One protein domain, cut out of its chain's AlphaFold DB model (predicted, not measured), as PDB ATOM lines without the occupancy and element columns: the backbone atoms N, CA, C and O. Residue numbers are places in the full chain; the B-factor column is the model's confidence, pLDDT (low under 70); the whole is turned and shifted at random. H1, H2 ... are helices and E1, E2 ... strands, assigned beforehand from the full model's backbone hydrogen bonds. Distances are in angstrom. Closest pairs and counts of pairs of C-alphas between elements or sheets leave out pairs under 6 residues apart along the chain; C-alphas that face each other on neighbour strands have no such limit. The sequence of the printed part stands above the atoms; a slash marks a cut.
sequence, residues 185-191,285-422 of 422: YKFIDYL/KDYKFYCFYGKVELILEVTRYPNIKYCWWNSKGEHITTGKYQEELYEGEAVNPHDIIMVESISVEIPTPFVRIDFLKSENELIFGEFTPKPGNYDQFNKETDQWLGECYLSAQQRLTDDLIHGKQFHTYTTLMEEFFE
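What this domain is: This is residues 185 to 191 and 285 to 422 of the 422 residues of the protein "Teichuronopeptide biosynthesis" of Bacillus hemicellulosilyticus JCM 9152 (UniProt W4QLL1). A strongly twisted sheet of five strands is covered by H2 on one face, while the long helix H3 crosses over E2 and E1 and runs on beyond the sheet. H1 and H4 pack together as a small pair at one end of the whole. The 145 printed residues hold, in order, H1 E1 E2 E3 H2 E4 E5 H3 H4; the sheet's order is E3 E2 E1 E4 E5, all antiparallel. The class is mixed; the whole is compact, with a radius of gyration of the C-alphas of 15.8 A and spans of 47 by 33 by 26 A.

How they stand to each other: H1, residues 185 to 190, touches H4, residues 411 to 421, at a steep tilt of 46 degrees, opposite ways; their closest C-alphas, of Phe 187 and Leu 416, are 6.4 A apart. E1, residues 285 to 291, E2, residues 296 to 303, and E3, residues 309 to 314, form a meander of two hairpins, each strand the antiparallel neighbour of the one before; within hydrogen-bond range are N 288 and O 300, 2.8 A, and N 301 and O 311, 2.8 A. H2, residues 337 to 347, has a height over the sheet of 8.0 A and is only just over E1, with 3 C-alphas. E4, residues 355 to 361, is the antiparallel neighbour of E1, with N 289 and O 357 within hydrogen-bond range at 2.9 A, and forms a hairpin with E5, residues 366 to 372, with N 358 and O 370 within hydrogen-bond range at 2.9 A. H3, residues 383 to 405, is on the sheet, and its closest C-alphas to E2 are those of Cys 392 and Glu 297, 7.5 A; with H2 on the other face there are three layers, helices on both faces of a sheet. In H1, H2, H3 and H4 every O i to N i+4 pair is within hydrogen-bond range.

Where its parts are: H1 begins at C-alpha 185 (9.951, 76.613, 83.071). H3 is 32.9 A long and E2 20.2 A. H4 ends at C-alpha 421 (1.320, 90.552, 86.855).

The domain as a whole: The C-alphas farthest apart, of Pro 306 and His 406, are 49.4 A apart. Residues 192 to 284 are cut out, with 22.5 A from C-alpha 191 to C-alpha 285. The link from E3 to H2 is long, and no printed residue is under 70 in pLDDT.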
ATOM      1  N   TYR A 185       8.745  76.592  83.897       97.38
ATOM      2  CA  TYR A 185       9.951  76.613  83.071       97.38
ATOM      3  C   TYR A 185      10.750  77.892  83.267       97.38
ATOM      4  O   TYR A 185      11.958  77.821  83.460       97.38
ATOM      5  N   LYS A 186      10.073  79.040  83.302       97.50
ATOM      6  CA  LYS A 186      10.707  80.331  83.565       97.50
ATOM      7  C   LYS A 186      11.343  80.390  84.960       97.50
ATOM      8  O   LYS A 186      12.474  80.841  85.100       97.50
ATOM      9  N   PHE A 187      10.658  79.864  85.976       98.31
ATOM     10  CA  PHE A 187      11.188  79.751  87.338       98.31
ATOM     11  C   PHE A 187      12.470  78.908  87.394       98.31
ATOM     12  O   PHE A 187      13.457  79.300  88.006       98.31
ATOM     13  N   ILE A 188      12.468  77.754  86.729       98.38
ATOM     14  CA  ILE A 188      13.615  76.839  86.668       98.38
ATOM     15  C   ILE A 188      14.772  77.419  85.845       98.38
ATOM     16  O   ILE A 188      15.930  77.199  86.204       98.38
ATOM     17  N   ASP A 189      14.480  78.217  84.815       98.19
ATOM     18  CA  ASP A 189      15.497  78.954  84.062       98.19
ATOM     19  C   ASP A 189      16.236  79.962  84.967       98.19
ATOM     20  O   ASP A 189      17.461  80.046  84.897       98.19
ATOM     21  N   TYR A 190      15.541  80.653  85.885       98.06
ATOM     22  CA  TYR A 190      16.185  81.529  86.884       98.06
ATOM     23  C   TYR A 190      17.119  80.792  87.840       98.06
ATOM     24  O   TYR A 190      18.115  81.355  88.297       98.06
ATOM     25  N   LEU A 191      16.839  79.517  88.097       97.94
ATOM     26  CA  LEU A 191      17.687  78.653  88.910       97.94
ATOM     27  C   LEU A 191      18.793  77.959  88.100       97.94
ATOM     28  O   LEU A 191      19.576  77.206  88.672       97.94
ATOM     29  N   LYS A 285      13.637  57.684  82.580       94.12
ATOM     30  CA  LYS A 285      12.724  57.331  83.669       94.12
ATOM     31  C   LYS A 285      12.215  58.599  84.340       94.12
ATOM     32  O   LYS A 285      12.947  59.587  84.408       94.12
ATOM     33  N   ASP A 286      11.002  58.553  84.886       95.88
ATOM     34  CA  ASP A 286      10.513  59.656  85.712       95.88
ATOM     35  C   ASP A 286      11.047  59.502  87.136       95.88
ATOM     36  O   ASP A 286      10.957  58.421  87.714       95.88
ATOM     37  N   TYR A 287      11.517  60.593  87.727       97.44
ATOM     38  CA  TYR A 287      11.800  60.694  89.153       97.44
ATOM     39  C   TYR A 287      10.909  61.775  89.745       97.44
ATOM     40  O   TYR A 287      10.882  62.899  89.254       97.44
ATOM     41  N   LYS A 288      10.152  61.442  90.787       97.81
ATOM     42  CA  LYS A 288       9.217  62.366  91.433       97.81
ATOM     43  C   LYS A 288       9.619  62.554  92.883       97.81
ATOM     44  O   LYS A 288       9.432  61.649  93.697       97.81
ATOM     45  N   PHE A 289      10.167  63.718  93.188       98.56
ATOM     46  CA  PHE A 289      10.695  64.063  94.498       98.56
ATOM     47  C   PHE A 289       9.619  64.774  95.312       98.56
ATOM     48  O   PHE A 289       9.138  65.838  94.931       98.56
ATOM     49  N   TYR A 290       9.222  64.189  96.436       98.62
ATOM     50  CA  TYR A 290       8.300  64.793  97.391       98.62
ATOM     51  C   TYR A 290       9.111  65.725  98.286       98.62
ATOM     52  O   TYR A 290       9.839  65.267  99.173       98.62
ATOM     53  N   CYS A 291       9.006  67.021  98.002       98.75
ATOM     54  CA  CYS A 291       9.809  68.043  98.646       98.75
ATOM     55  C   CYS A 291       8.987  68.756  99.717       98.75
ATOM     56  O   CYS A 291       7.902  69.277  99.455       98.75
ATOM     57  N   PHE A 292       9.532  68.784 100.921       98.69
ATOM     58  CA  PHE A 292       8.993  69.382 102.126       98.69
ATOM     59  C   PHE A 292       9.873  70.572 102.507       98.69
ATOM     60  O   PHE A 292      10.768  70.439 103.336       98.69
ATOM     61  N   TYR A 293       9.670  71.712 101.844       98.56
ATOM     62  CA  TYR A 293      10.423  72.963 102.012       98.56
ATOM     63  C   TYR A 293      11.929  72.782 102.296       98.56
ATOM     64  O   TYR A 293      12.376  72.767 103.452       98.56
ATOM     65  N   GLY A 294      12.707  72.599 101.223       98.25
ATOM     66  CA  GLY A 294      14.163  72.414 101.294       98.25
ATOM     67  C   GLY A 294      14.611  71.033 101.784       98.25
ATOM     68  O   GLY A 294      15.790  70.848 102.077       98.25
ATOM     69  N   LYS A 295      13.685  70.074 101.903       98.62
ATOM     70  CA  LYS A 295      13.977  68.673 102.231       98.62
ATOM     71  C   LYS A 295      13.273  67.720 101.293       98.62
ATOM     72  O   LYS A 295      12.065  67.817 101.116       98.62
ATOM     73  N   VAL A 296      14.005  66.786 100.707       98.62
ATOM     74  CA  VAL A 296      13.415  65.652  99.992       98.62
ATOM     75  C   VAL A 296      13.265  64.520 100.991       98.62
ATOM     76  O   VAL A 296      14.235  64.173 101.650       98.62
ATOM     77  N   GLU A 297      12.082  63.921 101.080       98.00
ATOM     78  CA  GLU A 297      11.837  62.820 102.031       98.00
ATOM     79  C   GLU A 297      11.464  61.519 101.321       98.00
ATOM     80  O   GLU A 297      11.911  60.441 101.706       98.00
ATOM     81  N   LEU A 298      10.702  61.623 100.229       98.06
ATOM     82  CA  LEU A 298      10.209  60.487  99.461       98.06
ATOM     83  C   LEU A 298      10.458  60.706  97.970       98.06
ATOM     84  O   LEU A 298      10.235  61.793  97.440       98.06
ATOM     85  N   ILE A 299      10.885  59.658  97.277       97.88
ATOM     86  CA  ILE A 299      11.202  59.707  95.852       97.88
ATOM     87  C   ILE A 299      10.517  58.530  95.169       97.88
ATOM     88  O   ILE A 299      10.625  57.392  95.619       97.88
ATOM     89  N   LEU A 300       9.798  58.808  94.084       96.81
ATOM     90  CA  LEU A 300       9.196  57.794  93.224       96.81
ATOM     91  C   LEU A 300       9.938  57.741  91.896       96.81
ATOM     92  O   LEU A 300       9.852  58.678  91.106       96.81
ATOM     93  N   GLU A 301      10.592  56.624  91.627       96.06
ATOM     94  CA  GLU A 301      11.098  56.285  90.304       96.06
ATOM     95  C   GLU A 301      10.011  55.538  89.522       96.06
ATOM     96  O   GLU A 301       9.399  54.587  90.021       96.06
ATOM     97  N   VAL A 302       9.761  55.965  88.285       94.00
ATOM     98  CA  VAL A 302       8.810  55.326  87.375       94.00
ATOM     99  C   VAL A 302       9.515  54.946  86.087       94.00
ATOM    100  O   VAL A 302       9.959  55.794  85.311       94.00
ATOM    101  N   THR A 303       9.529  53.649  85.807       91.12
ATOM    102  CA  THR A 303       9.841  53.146  84.473       91.12
ATOM    103  C   THR A 303       8.530  52.967  83.726       91.12
ATOM    104  O   THR A 303       7.666  52.231  84.185       91.12
ATOM    105  N   ARG A 304       8.356  53.633  82.578       86.44
ATOM    106  CA  ARG A 304       7.148  53.486  81.736       86.44
ATOM    107  C   ARG A 304       7.284  52.429  80.646       86.44
ATOM    108  O   ARG A 304       6.279  51.993  80.092       86.44
ATOM    109  N   TYR A 305       8.517  52.066  80.312       81.56
ATOM    110  CA  TYR A 305       8.838  51.183  79.200       81.56
ATOM    111  C   TYR A 305       9.810  50.079  79.642       81.56
ATOM    112  O   TYR A 305      10.817  50.395  80.275       81.56
ATOM    113  N   PRO A 306       9.572  48.803  79.275       80.25
ATOM    114  CA  PRO A 306       8.473  48.313  78.430       80.25
ATOM    115  C   PRO A 306       7.120  48.220  79.146       80.25
ATOM    116  O   PRO A 306       6.088  48.262  78.491       80.25
ATOM    117  N   ASN A 307       7.120  48.136  80.475       84.88
ATOM    118  CA  ASN A 307       5.918  48.127  81.302       84.88
ATOM    119  C   ASN A 307       6.059  49.181  82.394       84.88
ATOM    120  O   ASN A 307       7.183  49.519  82.772       84.88
ATOM    121  N   ILE A 308       4.924  49.653  82.906       88.69
ATOM    122  CA  ILE A 308       4.910  50.557  84.050       88.69
ATOM    123  C   ILE A 308       5.393  49.788  85.280       88.69
ATOM    124  O   ILE A 308       4.905  48.695  85.561       88.69
ATOM    125  N   LYS A 309       6.400  50.336  85.957       92.31
ATOM    126  CA  LYS A 309       6.938  49.832  87.219       92.31
ATOM    127  C   LYS A 309       7.310  51.001  88.114       92.31
ATOM    128  O   LYS A 309       7.719  52.054  87.614       92.31
ATOM    129  N   TYR A 310       7.216  50.787  89.418       94.31
ATOM    130  CA  TYR A 310       7.456  51.812  90.425       94.31
ATOM    131  C   TYR A 310       8.549  51.379  91.393       94.31
ATOM    132  O   TYR A 310       8.612  50.219  91.786       94.31
ATOM    133  N   CYS A 311       9.387  52.312  91.816       95.25
ATOM    134  CA  CYS A 311      10.294  52.104  92.931       95.25
ATOM    135  C   CYS A 311      10.230  53.317  93.859       95.25
ATOM    136  O   CYS A 311      10.228  54.458  93.398       95.25
ATOM    137  N   TRP A 312      10.128  53.062  95.160       96.00
ATOM    138  CA  TRP A 312      10.110  54.104  96.178       96.00
ATOM    139  C   TRP A 312      11.431  54.118  96.930       96.00
ATOM    140  O   TRP A 312      11.897  53.076  97.397       96.00
ATOM    141  N   TRP A 313      11.972  55.318  97.089       95.88
ATOM    142  CA  TRP A 313      13.201  55.578  97.815       95.88
ATOM    143  C   TRP A 313      12.960  56.623  98.897       95.88
ATOM    144  O   TRP A 313      12.139  57.528  98.721       95.88
ATOM    145  N   ASN A 314      13.696  56.524  99.998       95.19
ATOM    146  CA  ASN A 314      13.835  57.630 100.940       95.19
ATOM    147  C   ASN A 314      15.008  58.550 100.543       95.19
ATOM    148  O   ASN A 314      15.746  58.294  99.589       95.19
ATOM    149  N   SER A 315      15.210  59.618 101.313       93.38
ATOM    150  CA  SER A 315      16.290  60.597 101.124       93.38
ATOM    151  C   SER A 315      17.713  60.045 101.285       93.38
ATOM    152  O   SER A 315      18.675  60.684 100.865       93.38
ATOM    153  N   LYS A 316      17.863  58.845 101.855       92.50
ATOM    154  CA  LYS A 316      19.145  58.134 101.976       92.50
ATOM    155  C   LYS A 316      19.423  57.208 100.789       92.50
ATOM    156  O   LYS A 316      20.467  56.563 100.763       92.50
ATOM    157  N   GLY A 317      18.507  57.131  99.820       90.19
ATOM    158  CA  GLY A 317      18.599  56.195  98.701       90.19
ATOM    159  C   GLY A 317      18.269  54.752  99.091       90.19
ATOM    160  O   GLY A 317      18.691  53.827  98.405       90.19
ATOM    161  N   GLU A 318      17.535  54.537 100.187       92.25
ATOM    162  CA  GLU A 318      17.093  53.210 100.624       92.25
ATOM    163  C   GLU A 318      15.687  52.915 100.090       92.25
ATOM    164  O   GLU A 318      14.822  53.796 100.062       92.25
ATOM    165  N   HIS A 319      15.441  51.663  99.702       92.56
ATOM    166  CA  HIS A 319      14.112  51.201  99.310       92.56
ATOM    167  C   HIS A 319      13.132  51.254 100.474       92.56
ATOM    168  O   HIS A 319      13.425  50.756 101.561       92.56
ATOM    169  N   ILE A 320      11.929  51.760 100.214       93.12
ATOM    170  CA  ILE A 320      10.855  51.795 101.209       93.12
ATOM    171  C   ILE A 320       9.529  51.319 100.622       93.12
ATOM    172  O   ILE A 320       9.276  51.409  99.422       93.12
ATOM    173  N   THR A 321       8.650  50.804 101.477       93.75
ATOM    174  CA  THR A 321       7.292  50.416 101.096       93.75
ATOM    175  C   THR A 321       6.306  51.452 101.607       93.75
ATOM    176  O   THR A 321       6.286  51.804 102.778       93.75
ATOM    177  N   THR A 322       5.453  51.942 100.712       94.62
ATOM    178  CA  THR A 322       4.525  53.036 101.034       94.62
ATOM    179  C   THR A 322       3.069  52.581 101.150       94.62
ATOM    180  O   THR A 322       2.159  53.386 101.335       94.62
ATOM    181  N   GLY A 323       2.807  51.285 100.934       92.31
ATOM    182  CA  GLY A 323       1.464  50.730 100.721       92.31
ATOM    183  C   GLY A 323       0.873  51.025  99.336       92.31
ATOM    184  O   GLY A 323      -0.061  50.348  98.910       92.31
ATOM    185  N   LYS A 324       1.459  51.963  98.587       90.12
ATOM    186  CA  LYS A 324       1.048  52.345  97.235       90.12
ATOM    187  C   LYS A 324       1.863  51.581  96.184       90.12
ATOM    188  O   LYS A 324       3.071  51.414  96.338       90.12
ATOM    189  N   TYR A 325       1.201  51.127  95.116       84.69
ATOM    190  CA  TYR A 325       1.801  50.404  93.974       84.69
ATOM    191  C   TYR A 325       2.538  49.090  94.300       84.69
ATOM    192  O   TYR A 325       3.453  48.702  93.582       84.69
ATOM    193  N   GLN A 326       2.130  48.377  95.355       79.38
ATOM    194  CA  GLN A 326       2.828  47.176  95.846       79.38
ATOM    195  C   GLN A 326       2.959  46.039  94.814       79.38
ATOM    196  O   GLN A 326       3.899  45.257  94.889       79.38
ATOM    197  N   GLU A 327       2.046  45.947  93.844       73.19
ATOM    198  CA  GLU A 327       2.033  44.877  92.833       73.19
ATOM    199  C   GLU A 327       3.010  45.117  91.664       73.19
ATOM    200  O   GLU A 327       3.284  44.203  90.891       73.19
ATOM    201  N   GLU A 328       3.551  46.332  91.532       77.88
ATOM    202  CA  GLU A 328       4.346  46.775  90.374       77.88
ATOM    203  C   GLU A 328       5.757  47.257  90.782       77.88
ATOM    204  O   GLU A 328       6.396  48.033  90.063       77.88
ATOM    205  N   LEU A 329       6.243  46.810  91.948       79.44
ATOM    206  CA  LEU A 329       7.547  47.206  92.486       79.44
ATOM    207  C   LEU A 329       8.727  46.523  91.767       79.44
ATOM    208  O   LEU A 329       8.644  45.366  91.354       79.44
ATOM    209  N   TYR A 330       9.846  47.240  91.629       89.56
ATOM    210  CA  TYR A 330      11.136  46.725  91.141       89.56
ATOM    211  C   TYR A 330      12.307  47.391  91.880       89.56
ATOM    212  O   TYR A 330      12.100  48.368  92.589       89.56
ATOM    213  N   GLU A 331      13.528  46.883  91.692       83.25
ATOM    214  CA  GLU A 331      14.745  47.365  92.379       83.25
ATOM    215  C   GLU A 331      15.203  48.776  91.974       83.25
ATOM    216  O   GLU A 331      16.105  49.316  92.597       83.25
ATOM    217  N   GLY A 332      14.609  49.402  90.953       84.44
ATOM    218  CA  GLY A 332      14.965  50.770  90.575       84.44
ATOM    219  C   GLY A 332      16.436  50.978  90.186       84.44
ATOM    220  O   GLY A 332      17.193  50.040  89.945       84.44
ATOM    221  N   GLU A 333      16.825  52.241  90.084       84.38
ATOM    222  CA  GLU A 333      18.207  52.709  90.105       84.38
ATOM    223  C   GLU A 333      18.371  53.663  91.289       84.38
ATOM    224  O   GLU A 333      17.504  54.494  91.557       84.38
ATOM    225  N   ALA A 334      19.483  53.535  92.015       78.81
ATOM    226  CA  ALA A 334      19.726  54.361  93.188       78.81
ATOM    227  C   ALA A 334      19.731  55.856  92.827       78.81
ATOM    228  O   ALA A 334      20.305  56.273  91.816       78.81
ATOM    229  N   VAL A 335      19.134  56.674  93.694       86.06
ATOM    230  CA  VAL A 335      19.146  58.133  93.555       86.06
ATOM    231  C   VAL A 335      20.531  58.662  93.932       86.06
ATOM    232  O   VAL A 335      21.063  58.330  94.991       86.06
ATOM    233  N   ASN A 336      21.117  59.516  93.091       90.38
ATOM    234  CA  ASN A 336      22.398  60.148  93.396       90.38
ATOM    235  C   ASN A 336      22.214  61.231  94.484       90.38
ATOM    236  O   ASN A 336      21.358  62.100  94.326       90.38
ATOM    237  N   PRO A 337      23.030  61.268  95.553       92.69
ATOM    238  CA  PRO A 337      22.965  62.332  96.560       92.69
ATOM    239  C   PRO A 337      23.066  63.757  95.988       92.69
ATOM    240  O   PRO A 337      22.436  64.674  96.512       92.69
ATOM    241  N   HIS A 338      23.811  63.955  94.895       94.50
ATOM    242  CA  HIS A 338      23.894  65.254  94.220       94.50
ATOM    243  C   HIS A 338      22.560  65.692  93.608       94.50
ATOM    244  O   HIS A 338      22.237  66.879  93.646       94.50
ATOM    245  N   ASP A 339      21.771  64.743  93.099       95.31
ATOM    246  CA  ASP A 339      20.431  65.018  92.583       95.31
ATOM    247  C   ASP A 339      19.522  65.517  93.713       95.31
ATOM    248  O   ASP A 339      18.817  66.508  93.548       95.31
ATOM    249  N   ILE A 340      19.582  64.877  94.886       96.81
ATOM    250  CA  ILE A 340      18.787  65.266  96.057       96.81
ATOM    251  C   ILE A 340      19.120  66.698  96.481       96.81
ATOM    252  O   ILE A 340      18.210  67.506  96.635       96.81
ATOM    253  N   ILE A 341      20.408  67.037  96.594       97.50
ATOM    254  CA  ILE A 341      20.848  68.390  96.974       97.50
ATOM    255  C   ILE A 341      20.351  69.437  95.969       97.50
ATOM    256  O   ILE A 341      19.860  70.494  96.368       97.50
ATOM    257  N   MET A 342      20.443  69.147  94.666       97.69
ATOM    258  CA  MET A 342      19.926  70.040  93.627       97.69
ATOM    259  C   MET A 342      18.419  70.260  93.802       97.69
ATOM    260  O   MET A 342      17.956  71.400  93.810       97.69
ATOM    261  N   VAL A 343      17.645  69.192  93.997       98.50
ATOM    262  CA  VAL A 343      16.190  69.282  94.172       98.50
ATOM    263  C   VAL A 343      15.806  70.023  95.458       98.50
ATOM    264  O   VAL A 343      14.896  70.853  95.435       98.50
ATOM    265  N   GLU A 344      16.517  69.796  96.565       98.62
ATOM    266  CA  GLU A 344      16.330  70.543  97.815       98.62
ATOM    267  C   GLU A 344      16.579  72.045  97.616       98.62
ATOM    268  O   GLU A 344      15.791  72.862  98.097       98.62
ATOM    269  N   SER A 345      17.615  72.407  96.845       98.50
ATOM    270  CA  SER A 345      17.926  73.805  96.516       98.50
ATOM    271  C   SER A 345      16.836  74.478  95.679       98.50
ATOM    272  O   SER A 345      16.543  75.649  95.889       98.50
ATOM    273  N   ILE A 346      16.157  73.736  94.799       98.62
ATOM    274  CA  ILE A 346      14.999  74.247  94.052       98.62
ATOM    275  C   ILE A 346      13.805  74.417  94.993       98.62
ATOM    276  O   ILE A 346      13.124  75.439  94.974       98.62
ATOM    277  N   SER A 347      13.536  73.413  95.833       98.56
ATOM    278  CA  SER A 347      12.377  73.422  96.728       98.56
ATOM    279  C   SER A 347      12.409  74.571  97.733       98.56
ATOM    280  O   SER A 347      11.342  75.061  98.100       98.56
ATOM    281  N   VAL A 348      13.590  74.985  98.204       98.25
ATOM    282  CA  VAL A 348      13.715  76.046  99.216       98.25
ATOM    283  C   VAL A 348      13.397  77.447  98.668       98.25
ATOM    284  O   VAL A 348      13.124  78.360  99.449       98.25
ATOM    285  N   GLU A 349      13.398  77.603  97.340       98.31
ATOM    286  CA  GLU A 349      13.071  78.840  96.620       98.31
ATOM    287  C   GLU A 349      11.558  79.016  96.394       98.31
ATOM    288  O   GLU A 349      11.118  80.054  95.902       98.31
ATOM    289  N   ILE A 350      10.742  78.026  96.775       98.00
ATOM    290  CA  ILE A 350       9.284  78.052  96.621       98.00
ATOM    291  C   ILE A 350       8.648  78.250  98.007       98.00
ATOM    292  O   ILE A 350       8.857  77.412  98.887       98.00
ATOM    293  N   PRO A 351       7.842  79.305  98.238       97.56
ATOM    294  CA  PRO A 351       7.267  79.603  99.553       97.56
ATOM    295  C   PRO A 351       6.043  78.719  99.869       97.56
ATOM    296  O   PRO A 351       4.930  79.193 100.099       97.56
ATOM    297  N   THR A 352       6.247  77.402  99.882       97.88
ATOM    298  CA  THR A 352       5.239  76.387 100.208       97.88
ATOM    299  C   THR A 352       5.829  75.313 101.127       97.88
ATOM    300  O   THR A 352       6.985  74.926 100.944       97.88
ATOM    301  N   PRO A 353       5.059  74.769 102.091       98.38
ATOM    302  CA  PRO A 353       5.514  73.635 102.893       98.38
ATOM    303  C   PRO A 353       5.776  72.379 102.061       98.38
ATOM    304  O   PRO A 353       6.596  71.552 102.444       98.38
ATOM    305  N   PHE A 354       5.067  72.209 100.944       98.62
ATOM    306  CA  PHE A 354       5.163  71.011 100.122       98.62
ATOM    307  C   PHE A 354       4.949  71.313  98.641       98.62
ATOM    308  O   PHE A 354       4.025  72.038  98.266       98.62
ATOM    309  N   VAL A 355       5.770  70.680  97.808       98.38
ATOM    310  CA  VAL A 355       5.561  70.542  96.368       98.38
ATOM    311  C   VAL A 355       6.270  69.273  95.903       98.38
ATOM    312  O   VAL A 355       7.376  68.967  96.349       98.38
ATOM    313  N   ARG A 356       5.650  68.504  95.008       98.50
ATOM    314  CA  ARG A 356       6.367  67.424  94.327       98.50
ATOM    315  C   ARG A 356       7.057  67.997  93.095       98.50
ATOM    316  O   ARG A 356       6.430  68.745  92.352       98.50
ATOM    317  N   ILE A 357       8.324  67.662  92.890       98.62
ATOM    318  CA  ILE A 357       9.102  68.108  91.735       98.62
ATOM    319  C   ILE A 357       9.426  66.884  90.884       98.62
ATOM    320  O   ILE A 357      10.032  65.921  91.361       98.62
ATOM    321  N   ASP A 358       8.987  66.913  89.633       98.31
ATOM    322  CA  ASP A 358       9.086  65.797  88.709       98.31
ATOM    323  C   ASP A 358      10.214  66.059  87.708       98.31
ATOM    324  O   ASP A 358      10.298  67.128  87.105       98.31
ATOM    325  N   PHE A 359      11.067  65.060  87.509       98.25
ATOM    326  CA  PHE A 359      12.213  65.088  86.611       98.25
ATOM    327  C   PHE A 359      12.210  63.879  85.680       98.25
ATOM    328  O   PHE A 359      11.678  62.817  86.004       98.25
ATOM    329  N   LEU A 360      12.884  64.032  84.548       96.94
ATOM    330  CA  LEU A 360      13.331  62.948  83.688       96.94
ATOM    331  C   LEU A 360      14.808  62.678  83.981       96.94
ATOM    332  O   LEU A 360      15.632  63.591  83.913       96.94
ATOM    333  N   LYS A 361      15.164  61.431  84.293       95.12
ATOM    334  CA  LYS A 361      16.561  61.035  84.509       95.12
ATOM    335  C   LYS A 361      17.183  60.567  83.197       95.12
ATOM    336  O   LYS A 361      16.829  59.507  82.675       95.12
ATOM    337  N   SER A 362      18.094  61.384  82.670       92.06
ATOM    338  CA  SER A 362      19.019  60.981  81.604       92.06
ATOM    339  C   SER A 362      20.178  60.155  82.183       92.06
ATOM    340  O   SER A 362      20.270  59.999  83.401       92.06
ATOM    341  N   GLU A 363      21.095  59.670  81.340       87.31
ATOM    342  CA  GLU A 363      22.278  58.917  81.800       87.31
ATOM    343  C   GLU A 363      23.094  59.667  82.870       87.31
ATOM    344  O   GLU A 363      23.600  59.042  83.799       87.31
ATOM    345  N   ASN A 364      23.194  60.999  82.773       85.44
ATOM    346  CA  ASN A 364      24.134  61.782  83.583       85.44
ATOM    347  C   ASN A 364      23.475  62.825  84.493       85.44
ATOM    348  O   ASN A 364      24.099  63.279  85.447       85.44
ATOM    349  N   GLU A 365      22.233  63.223  84.226       93.00
ATOM    350  CA  GLU A 365      21.626  64.386  84.881       93.00
ATOM    351  C   GLU A 365      20.101  64.280  84.975       93.00
ATOM    352  O   GLU A 365      19.446  63.573  84.198       93.00
ATOM    353  N   LEU A 366      19.546  64.995  85.952       96.50
ATOM    354  CA  LEU A 366      18.116  65.239  86.061       96.50
ATOM    355  C   LEU A 366      17.705  66.411  85.172       96.50
ATOM    356  O   LEU A 366      18.295  67.485  85.222       96.50
ATOM    357  N   ILE A 367      16.642  66.201  84.406       97.75
ATOM    358  CA  ILE A 367      16.035  67.204  83.540       97.75
ATOM    359  C   ILE A 367      14.661  67.548  84.107       97.75
ATOM    360  O   ILE A 367      13.822  66.661  84.262       97.75
ATOM    361  N   PHE A 368      14.432  68.812  84.452       98.44
ATOM    362  CA  PHE A 368      13.182  69.265  85.056       98.44
ATOM    363  C   PHE A 368      11.982  68.987  84.146       98.44
ATOM    364  O   PHE A 368      11.994  69.330  82.966       98.44
ATOM    365  N   GLY A 369      10.938  68.378  84.704       97.25
ATOM    366  CA  GLY A 369       9.683  68.088  84.019       97.25
ATOM    367  C   GLY A 369       8.574  69.058  84.415       97.25
ATOM    368  O   GLY A 369       8.087  69.815  83.577       97.25
ATOM    369  N   GLU A 370       8.152  69.009  85.679       97.25
ATOM    370  CA  GLU A 370       7.044  69.822  86.192       97.25
ATOM    371  C   GLU A 370       7.073  69.959  87.720       97.25
ATOM    372  O   GLU A 370       7.656  69.138  88.434       97.25
ATOM    373  N   PHE A 371       6.388  70.983  88.225       98.19
ATOM    374  CA  PHE A 371       5.957  71.024  89.616       98.19
ATOM    375  C   PHE A 371       4.577  70.381  89.732       98.19
ATOM    376  O   PHE A 371       3.748  70.483  88.835       98.19
ATOM    377  N   THR A 372       4.311  69.708  90.846       96.94
ATOM    378  CA  THR A 372       2.999  69.142  91.159       96.94
ATOM    379  C   THR A 372       2.634  69.484  92.606       96.94
ATOM    380  O   THR A 372       3.013  68.754  93.532       96.94
ATOM    381  N   PRO A 373       1.866  70.565  92.828       95.19
ATOM    382  CA  PRO A 373       1.373  70.963  94.152       95.19
ATOM    383  C   PRO A 373       0.578  69.872  94.868       95.19
ATOM    384  O   PRO A 373       0.698  69.674  96.077       95.19
ATOM    385  N   LYS A 374      -0.235  69.132  94.103       93.06
ATOM    386  CA  LYS A 374      -1.128  68.094  94.617       93.06
ATOM    387  C   LYS A 374      -0.881  66.761  93.902       93.06
ATOM    388  O   LYS A 374      -1.451  66.525  92.835       93.06
ATOM    389  N   PRO A 375      -0.064  65.855  94.466       92.19
ATOM    390  CA  PRO A 375       0.200  64.564  93.846       92.19
ATOM    391  C   PRO A 375      -1.086  63.737  93.753       92.19
ATOM    392  O   PRO A 375      -1.876  63.709  94.685       92.19
ATOM    393  N   GLY A 376      -1.305  63.025  92.647       88.31
ATOM    394  CA  GLY A 376      -2.465  62.139  92.504       88.31
ATOM    395  C   GLY A 376      -2.439  60.938  93.464       88.31
ATOM    396  O   GLY A 376      -1.373  60.397  93.782       88.31
ATOM    397  N   ASN A 377      -3.628  60.471  93.866       89.88
ATOM    398  CA  ASN A 377      -3.830  59.277  94.702       89.88
ATOM    399  C   ASN A 377      -3.030  59.299  96.021       89.88
ATOM    400  O   ASN A 377      -2.392  58.308  96.383       89.88
ATOM    401  N   TYR A 378      -2.944  60.451  96.688       90.81
ATOM    402  CA  TYR A 378      -2.244  60.577  97.974       90.81
ATOM    403  C   TYR A 378      -2.962  59.826  99.108       90.81
ATOM    404  O   TYR A 378      -2.335  59.449 100.085       90.81
ATOM    405  N   ASP A 379      -4.249  59.533  98.940       89.75
ATOM    406  CA  ASP A 379      -5.086  58.722  99.831       89.75
ATOM    407  C   ASP A 379      -4.750  57.216  99.815       89.75
ATOM    408  O   ASP A 379      -5.304  56.453 100.601       89.75
ATOM    409  N   GLN A 380      -3.853  56.772  98.926       93.94
ATOM    410  CA  GLN A 380      -3.441  55.366  98.808       93.94
ATOM    411  C   GLN A 380      -2.200  55.004  99.633       93.94
ATOM    412  O   GLN A 380      -1.798  53.839  99.632       93.94
ATOM    413  N   PHE A 381      -1.560  55.972 100.290       95.50
ATOM    414  CA  PHE A 381      -0.481  55.666 101.223       95.50
ATOM    415  C   PHE A 381      -1.019  54.856 102.409       95.50
ATOM    416  O   PHE A 381      -2.148  55.062 102.860       95.50
ATOM    417  N   ASN A 382      -0.224  53.905 102.907       94.25
ATOM    418  CA  ASN A 382      -0.555  53.236 104.164       94.25
ATOM    419  C   ASN A 382      -0.500  54.241 105.332       94.25
ATOM    420  O   ASN A 382       0.066  55.326 105.207       94.25
ATOM    421  N   LYS A 383      -1.094  53.871 106.476       91.81
ATOM    422  CA  LYS A 383      -1.196  54.747 107.657       91.81
ATOM    423  C   LYS A 383       0.169  55.295 108.094       91.81
ATOM    424  O   LYS A 383       0.281  56.481 108.361       91.81
ATOM    425  N   GLU A 384       1.187  54.438 108.130       93.38
ATOM    426  CA  GLU A 384       2.545  54.798 108.552       93.38
ATOM    427  C   GLU A 384       3.181  55.844 107.625       93.38
ATOM    428  O   GLU A 384       3.675  56.866 108.089       93.38
ATOM    429  N   THR A 385       3.092  55.643 106.307       95.94
ATOM    430  CA  THR A 385       3.634  56.587 105.320       95.94
ATOM    431  C   THR A 385       2.861  57.901 105.325       95.94
ATOM    432  O   THR A 385       3.463  58.967 105.261       95.94
ATOM    433  N   ASP A 386       1.529  57.851 105.404       95.81
ATOM    434  CA  ASP A 386       0.694  59.054 105.464       95.81
ATOM    435  C   ASP A 386       0.997  59.898 106.714       95.81
ATOM    436  O   ASP A 386       1.050  61.125 106.621       95.81
ATOM    437  N   GLN A 387       1.255  59.253 107.853       94.31
ATOM    438  CA  GLN A 387       1.663  59.915 109.091       94.31
ATOM    439  C   GLN A 387       3.064  60.530 108.965       94.31
ATOM    440  O   GLN A 387       3.221  61.733 109.166       94.31
ATOM    441  N   TRP A 388       4.063  59.751 108.533       96.12
ATOM    442  CA  TRP A 388       5.436  60.231 108.335       96.12
ATOM    443  C   TRP A 388       5.499  61.448 107.399       96.12
ATOM    444  O   TRP A 388       6.050  62.487 107.755       96.12
ATOM    445  N   LEU A 389       4.853  61.377 106.230       97.50
ATOM    446  CA  LEU A 389       4.791  62.512 105.303       97.50
ATOM    447  C   LEU A 389       4.019  63.706 105.895       97.50
ATOM    448  O   LEU A 389       4.278  64.857 105.533       97.50
ATOM    449  N   GLY A 390       3.073  63.455 106.804       97.00
ATOM    450  CA  GLY A 390       2.370  64.489 107.558       97.00
ATOM    451  C   GLY A 390       3.300  65.246 108.507       97.00
ATOM    452  O   GLY A 390       3.255  66.474 108.561       97.00
ATOM    453  N   GLU A 391       4.189  64.539 109.200       96.69
ATOM    454  CA  GLU A 391       5.225  65.141 110.048       96.69
ATOM    455  C   GLU A 391       6.231  65.950 109.231       96.69
ATOM    456  O   GLU A 391       6.536  67.092 109.588       96.69
ATOM    457  N   CYS A 392       6.683  65.413 108.095       98.12
ATOM    458  CA  CYS A 392       7.545  66.138 107.163       98.12
ATOM    459  C   CYS A 392       6.899  67.458 106.715       98.12
ATOM    460  O   CYS A 392       7.563  68.497 106.698       98.12
ATOM    461  N   TYR A 393       5.593  67.444 106.420       98.38
ATOM    462  CA  TYR A 393       4.830  68.639 106.054       98.38
ATOM    463  C   TYR A 393       4.785  69.671 107.183       98.38
ATOM    464  O   TYR A 393       5.066  70.846 106.945       98.38
ATOM    465  N   LEU A 394       4.447  69.267 108.411       97.44
ATOM    466  CA  LEU A 394       4.388  70.191 109.552       97.44
ATOM    467  C   LEU A 394       5.768  70.770 109.884       97.44
ATOM    468  O   LEU A 394       5.898  71.970 110.123       97.44
ATOM    469  N   SER A 395       6.810  69.940 109.824       98.12
ATOM    470  CA  SER A 395       8.199  70.363 110.000       98.12
ATOM    471  C   SER A 395       8.618  71.388 108.936       98.12
ATOM    472  O   SER A 395       9.227  72.412 109.251       98.12
ATOM    473  N   ALA A 396       8.242  71.164 107.676       98.69
ATOM    474  CA  ALA A 396       8.466  72.108 106.585       98.69
ATOM    475  C   ALA A 396       7.699  73.420 106.761       98.69
ATOM    476  O   ALA A 396       8.250  74.490 106.511       98.69
ATOM    477  N   GLN A 397       6.455  73.356 107.232       98.38
ATOM    478  CA  GLN A 397       5.659  74.542 107.530       98.38
ATOM    479  C   GLN A 397       6.295  75.385 108.642       98.38
ATOM    480  O   GLN A 397       6.320  76.612 108.526       98.38
ATOM    481  N   GLN A 398       6.835  74.746 109.685       98.44
ATOM    482  CA  GLN A 398       7.570  75.440 110.740       98.44
ATOM    483  C   GLN A 398       8.822  76.125 110.175       98.44
ATOM    484  O   GLN A 398       8.961  77.331 110.344       98.44
ATOM    485  N   ARG A 399       9.665  75.404 109.415       98.62
ATOM    486  CA  ARG A 399      10.860  75.989 108.770       98.62
ATOM    487  C   ARG A 399      10.526  77.180 107.872       98.62
ATOM    488  O   ARG A 399      11.193  78.201 107.947       98.62
ATOM    489  N   LEU A 400       9.489  77.058 107.042       98.56
ATOM    490  CA  LEU A 400       9.027  78.148 106.181       98.56
ATOM    491  C   LEU A 400       8.578  79.361 107.003       98.56
ATOM    492  O   LEU A 400       8.885  80.498 106.653       98.56
ATOM    493  N   THR A 401       7.852  79.125 108.096       98.44
ATOM    494  CA  THR A 401       7.404  80.190 109.002       98.44
ATOM    495  C   THR A 401       8.594  80.883 109.656       98.44
ATOM    496  O   THR A 401       8.640  82.112 109.675       98.44
ATOM    497  N   ASP A 402       9.574  80.116 110.132       98.50
ATOM    498  CA  ASP A 402      10.798  80.652 110.720       98.50
ATOM    499  C   ASP A 402      11.565  81.496 109.697       98.50
ATOM    500  O   ASP A 402      11.911  82.637 109.992       98.50
ATOM    501  N   ASP A 403      11.764  80.999 108.476       98.25
ATOM    502  CA  ASP A 403      12.429  81.739 107.399       98.25
ATOM    503  C   ASP A 403      11.725  83.076 107.098       98.25
ATOM    504  O   ASP A 403      12.381  84.115 106.989       98.25
ATOM    505  N   LEU A 404      10.389  83.079 107.026       97.12
ATOM    506  CA  LEU A 404       9.592  84.293 106.815       97.12
ATOM    507  C   LEU A 404       9.730  85.289 107.977       97.12
ATOM    508  O   LEU A 404       9.902  86.484 107.741       97.12
ATOM    509  N   ILE A 405       9.692  84.814 109.226       98.25
ATOM    510  CA  ILE A 405       9.865  85.652 110.426       98.25
ATOM    511  C   ILE A 405      11.266  86.275 110.466       98.25
ATOM    512  O   ILE A 405      11.410  87.437 110.843       98.25
ATOM    513  N   HIS A 406      12.292  85.538 110.032       98.31
ATOM    514  CA  HIS A 406      13.667  86.037 109.931       98.31
ATOM    515  C   HIS A 406      13.921  86.880 108.669       98.31
ATOM    516  O   HIS A 406      15.051  87.299 108.421       98.31
ATOM    517  N   GLY A 407      12.878  87.171 107.885       97.56
ATOM    518  CA  GLY A 407      12.939  88.096 106.758       97.56
ATOM    519  C   GLY A 407      13.516  87.504 105.476       97.56
ATOM    520  O   GLY A 407      13.902  88.275 104.592       97.56
ATOM    521  N   LYS A 408      13.571  86.170 105.337       97.81
ATOM    522  CA  LYS A 408      13.972  85.531 104.080       97.81
ATOM    523  C   LYS A 408      13.091  86.025 102.937       97.81
ATOM    524  O   LYS A 408      11.865  86.004 103.015       97.81
ATOM    525  N   GLN A 409      13.748  86.440 101.861       96.75
ATOM    526  CA  GLN A 409      13.103  86.859 100.627       96.75
ATOM    527  C   GLN A 409      13.199  85.735  99.596       96.75
ATOM    528  O   GLN A 409      14.275  85.178  99.375       96.75
ATOM    529  N   PHE A 410      12.084  85.435  98.937       97.44
ATOM    530  CA  PHE A 410      12.014  84.464  97.847       97.44
ATOM    531  C   PHE A 410      12.220  85.188  96.519       97.44
ATOM    532  O   PHE A 410      11.270  85.358  95.758       97.44
ATOM    533  N   HIS A 411      13.434  85.691  96.275       97.25
ATOM    534  CA  HIS A 411      13.724  86.565  95.130       97.25
ATOM    535  C   HIS A 411      13.313  85.925  93.803       97.25
ATOM    536  O   HIS A 411      12.538  86.522  93.067       97.25
ATOM    537  N   THR A 412      13.737  84.683  93.554       96.88
ATOM    538  CA  THR A 412      13.402  83.926  92.338       96.88
ATOM    539  C   THR A 412      11.891  83.862  92.105       96.88
ATOM    540  O   THR A 412      11.397  84.126  91.009       96.88
ATOM    541  N   TYR A 413      11.143  83.536  93.161       96.50
ATOM    542  CA  TYR A 413       9.689  83.458  93.113       96.50
ATOM    543  C   TYR A 413       9.055  84.837  92.904       96.50
ATOM    544  O   TYR A 413       8.151  84.988  92.092       96.50
ATOM    545  N   THR A 414       9.543  85.857  93.606       95.88
ATOM    546  CA  THR A 414       8.994  87.218  93.554       95.88
ATOM    547  C   THR A 414       9.215  87.849  92.182       95.88
ATOM    548  O   THR A 414       8.266  88.377  91.619       95.88
ATOM    549  N   THR A 415      10.399  87.684  91.583       96.44
ATOM    550  CA  THR A 415      10.684  88.129  90.210       96.44
ATOM    551  C   THR A 415       9.741  87.478  89.199       96.44
ATOM    552  O   THR A 415       9.177  88.167  88.356       96.44
ATOM    553  N   LEU A 416       9.504  86.163  89.304       96.38
ATOM    554  CA  LEU A 416       8.533  85.482  88.442       96.38
ATOM    555  C   LEU A 416       7.127  86.088  88.576       96.38
ATOM    556  O   LEU A 416       6.419  86.235  87.583       96.38
ATOM    557  N   MET A 417       6.721  86.400  89.807       94.00
ATOM    558  CA  MET A 417       5.403  86.946  90.117       94.00
ATOM    559  C   MET A 417       5.219  88.378  89.618       94.00
ATOM    560  O   MET A 417       4.147  88.696  89.108       94.00
ATOM    561  N   GLU A 418       6.241  89.222  89.747       93.62
ATOM    562  CA  GLU A 418       6.244  90.593  89.226       93.62
ATOM    563  C   GLU A 418       6.021  90.583  87.710       93.62
ATOM    564  O   GLU A 418       5.066  91.177  87.224       93.62
ATOM    565  N   GLU A 419       6.791  89.784  86.976       92.31
ATOM    566  CA  GLU A 419       6.682  89.688  85.515       92.31
ATOM    567  C   GLU A 419       5.419  88.973  85.012       92.31
ATOM    568  O   GLU A 419       5.141  88.991  83.814       92.31
ATOM    569  N   PHE A 420       4.705  88.249  85.877       88.88
ATOM    570  CA  PHE A 420       3.429  87.626  85.521       88.88
ATOM    571  C   PHE A 420       2.248  88.592  85.680       88.88
ATOM    572  O   PHE A 420       1.225  88.415  85.018       88.88
ATOM    573  N   PHE A 421       2.366  89.565  86.587       84.44
ATOM    574  CA  PHE A 421       1.320  90.552  86.855       84.44
ATOM    575  C   PHE A 421       1.528  91.896  86.144       84.44
ATOM    576  O   PHE A 421       0.571  92.671  86.077       84.44
ATOM    577  N   GLU A 422       2.731  92.168  85.633       74.06
ATOM    578  CA  GLU A 422       2.986  93.186  84.599       74.06
ATOM    579  C   GLU A 422       2.397  92.775  83.243       74.06
ATOM    580  O   GLU A 422       1.788  93.658  82.588       74.06
TER     581      GLU A 422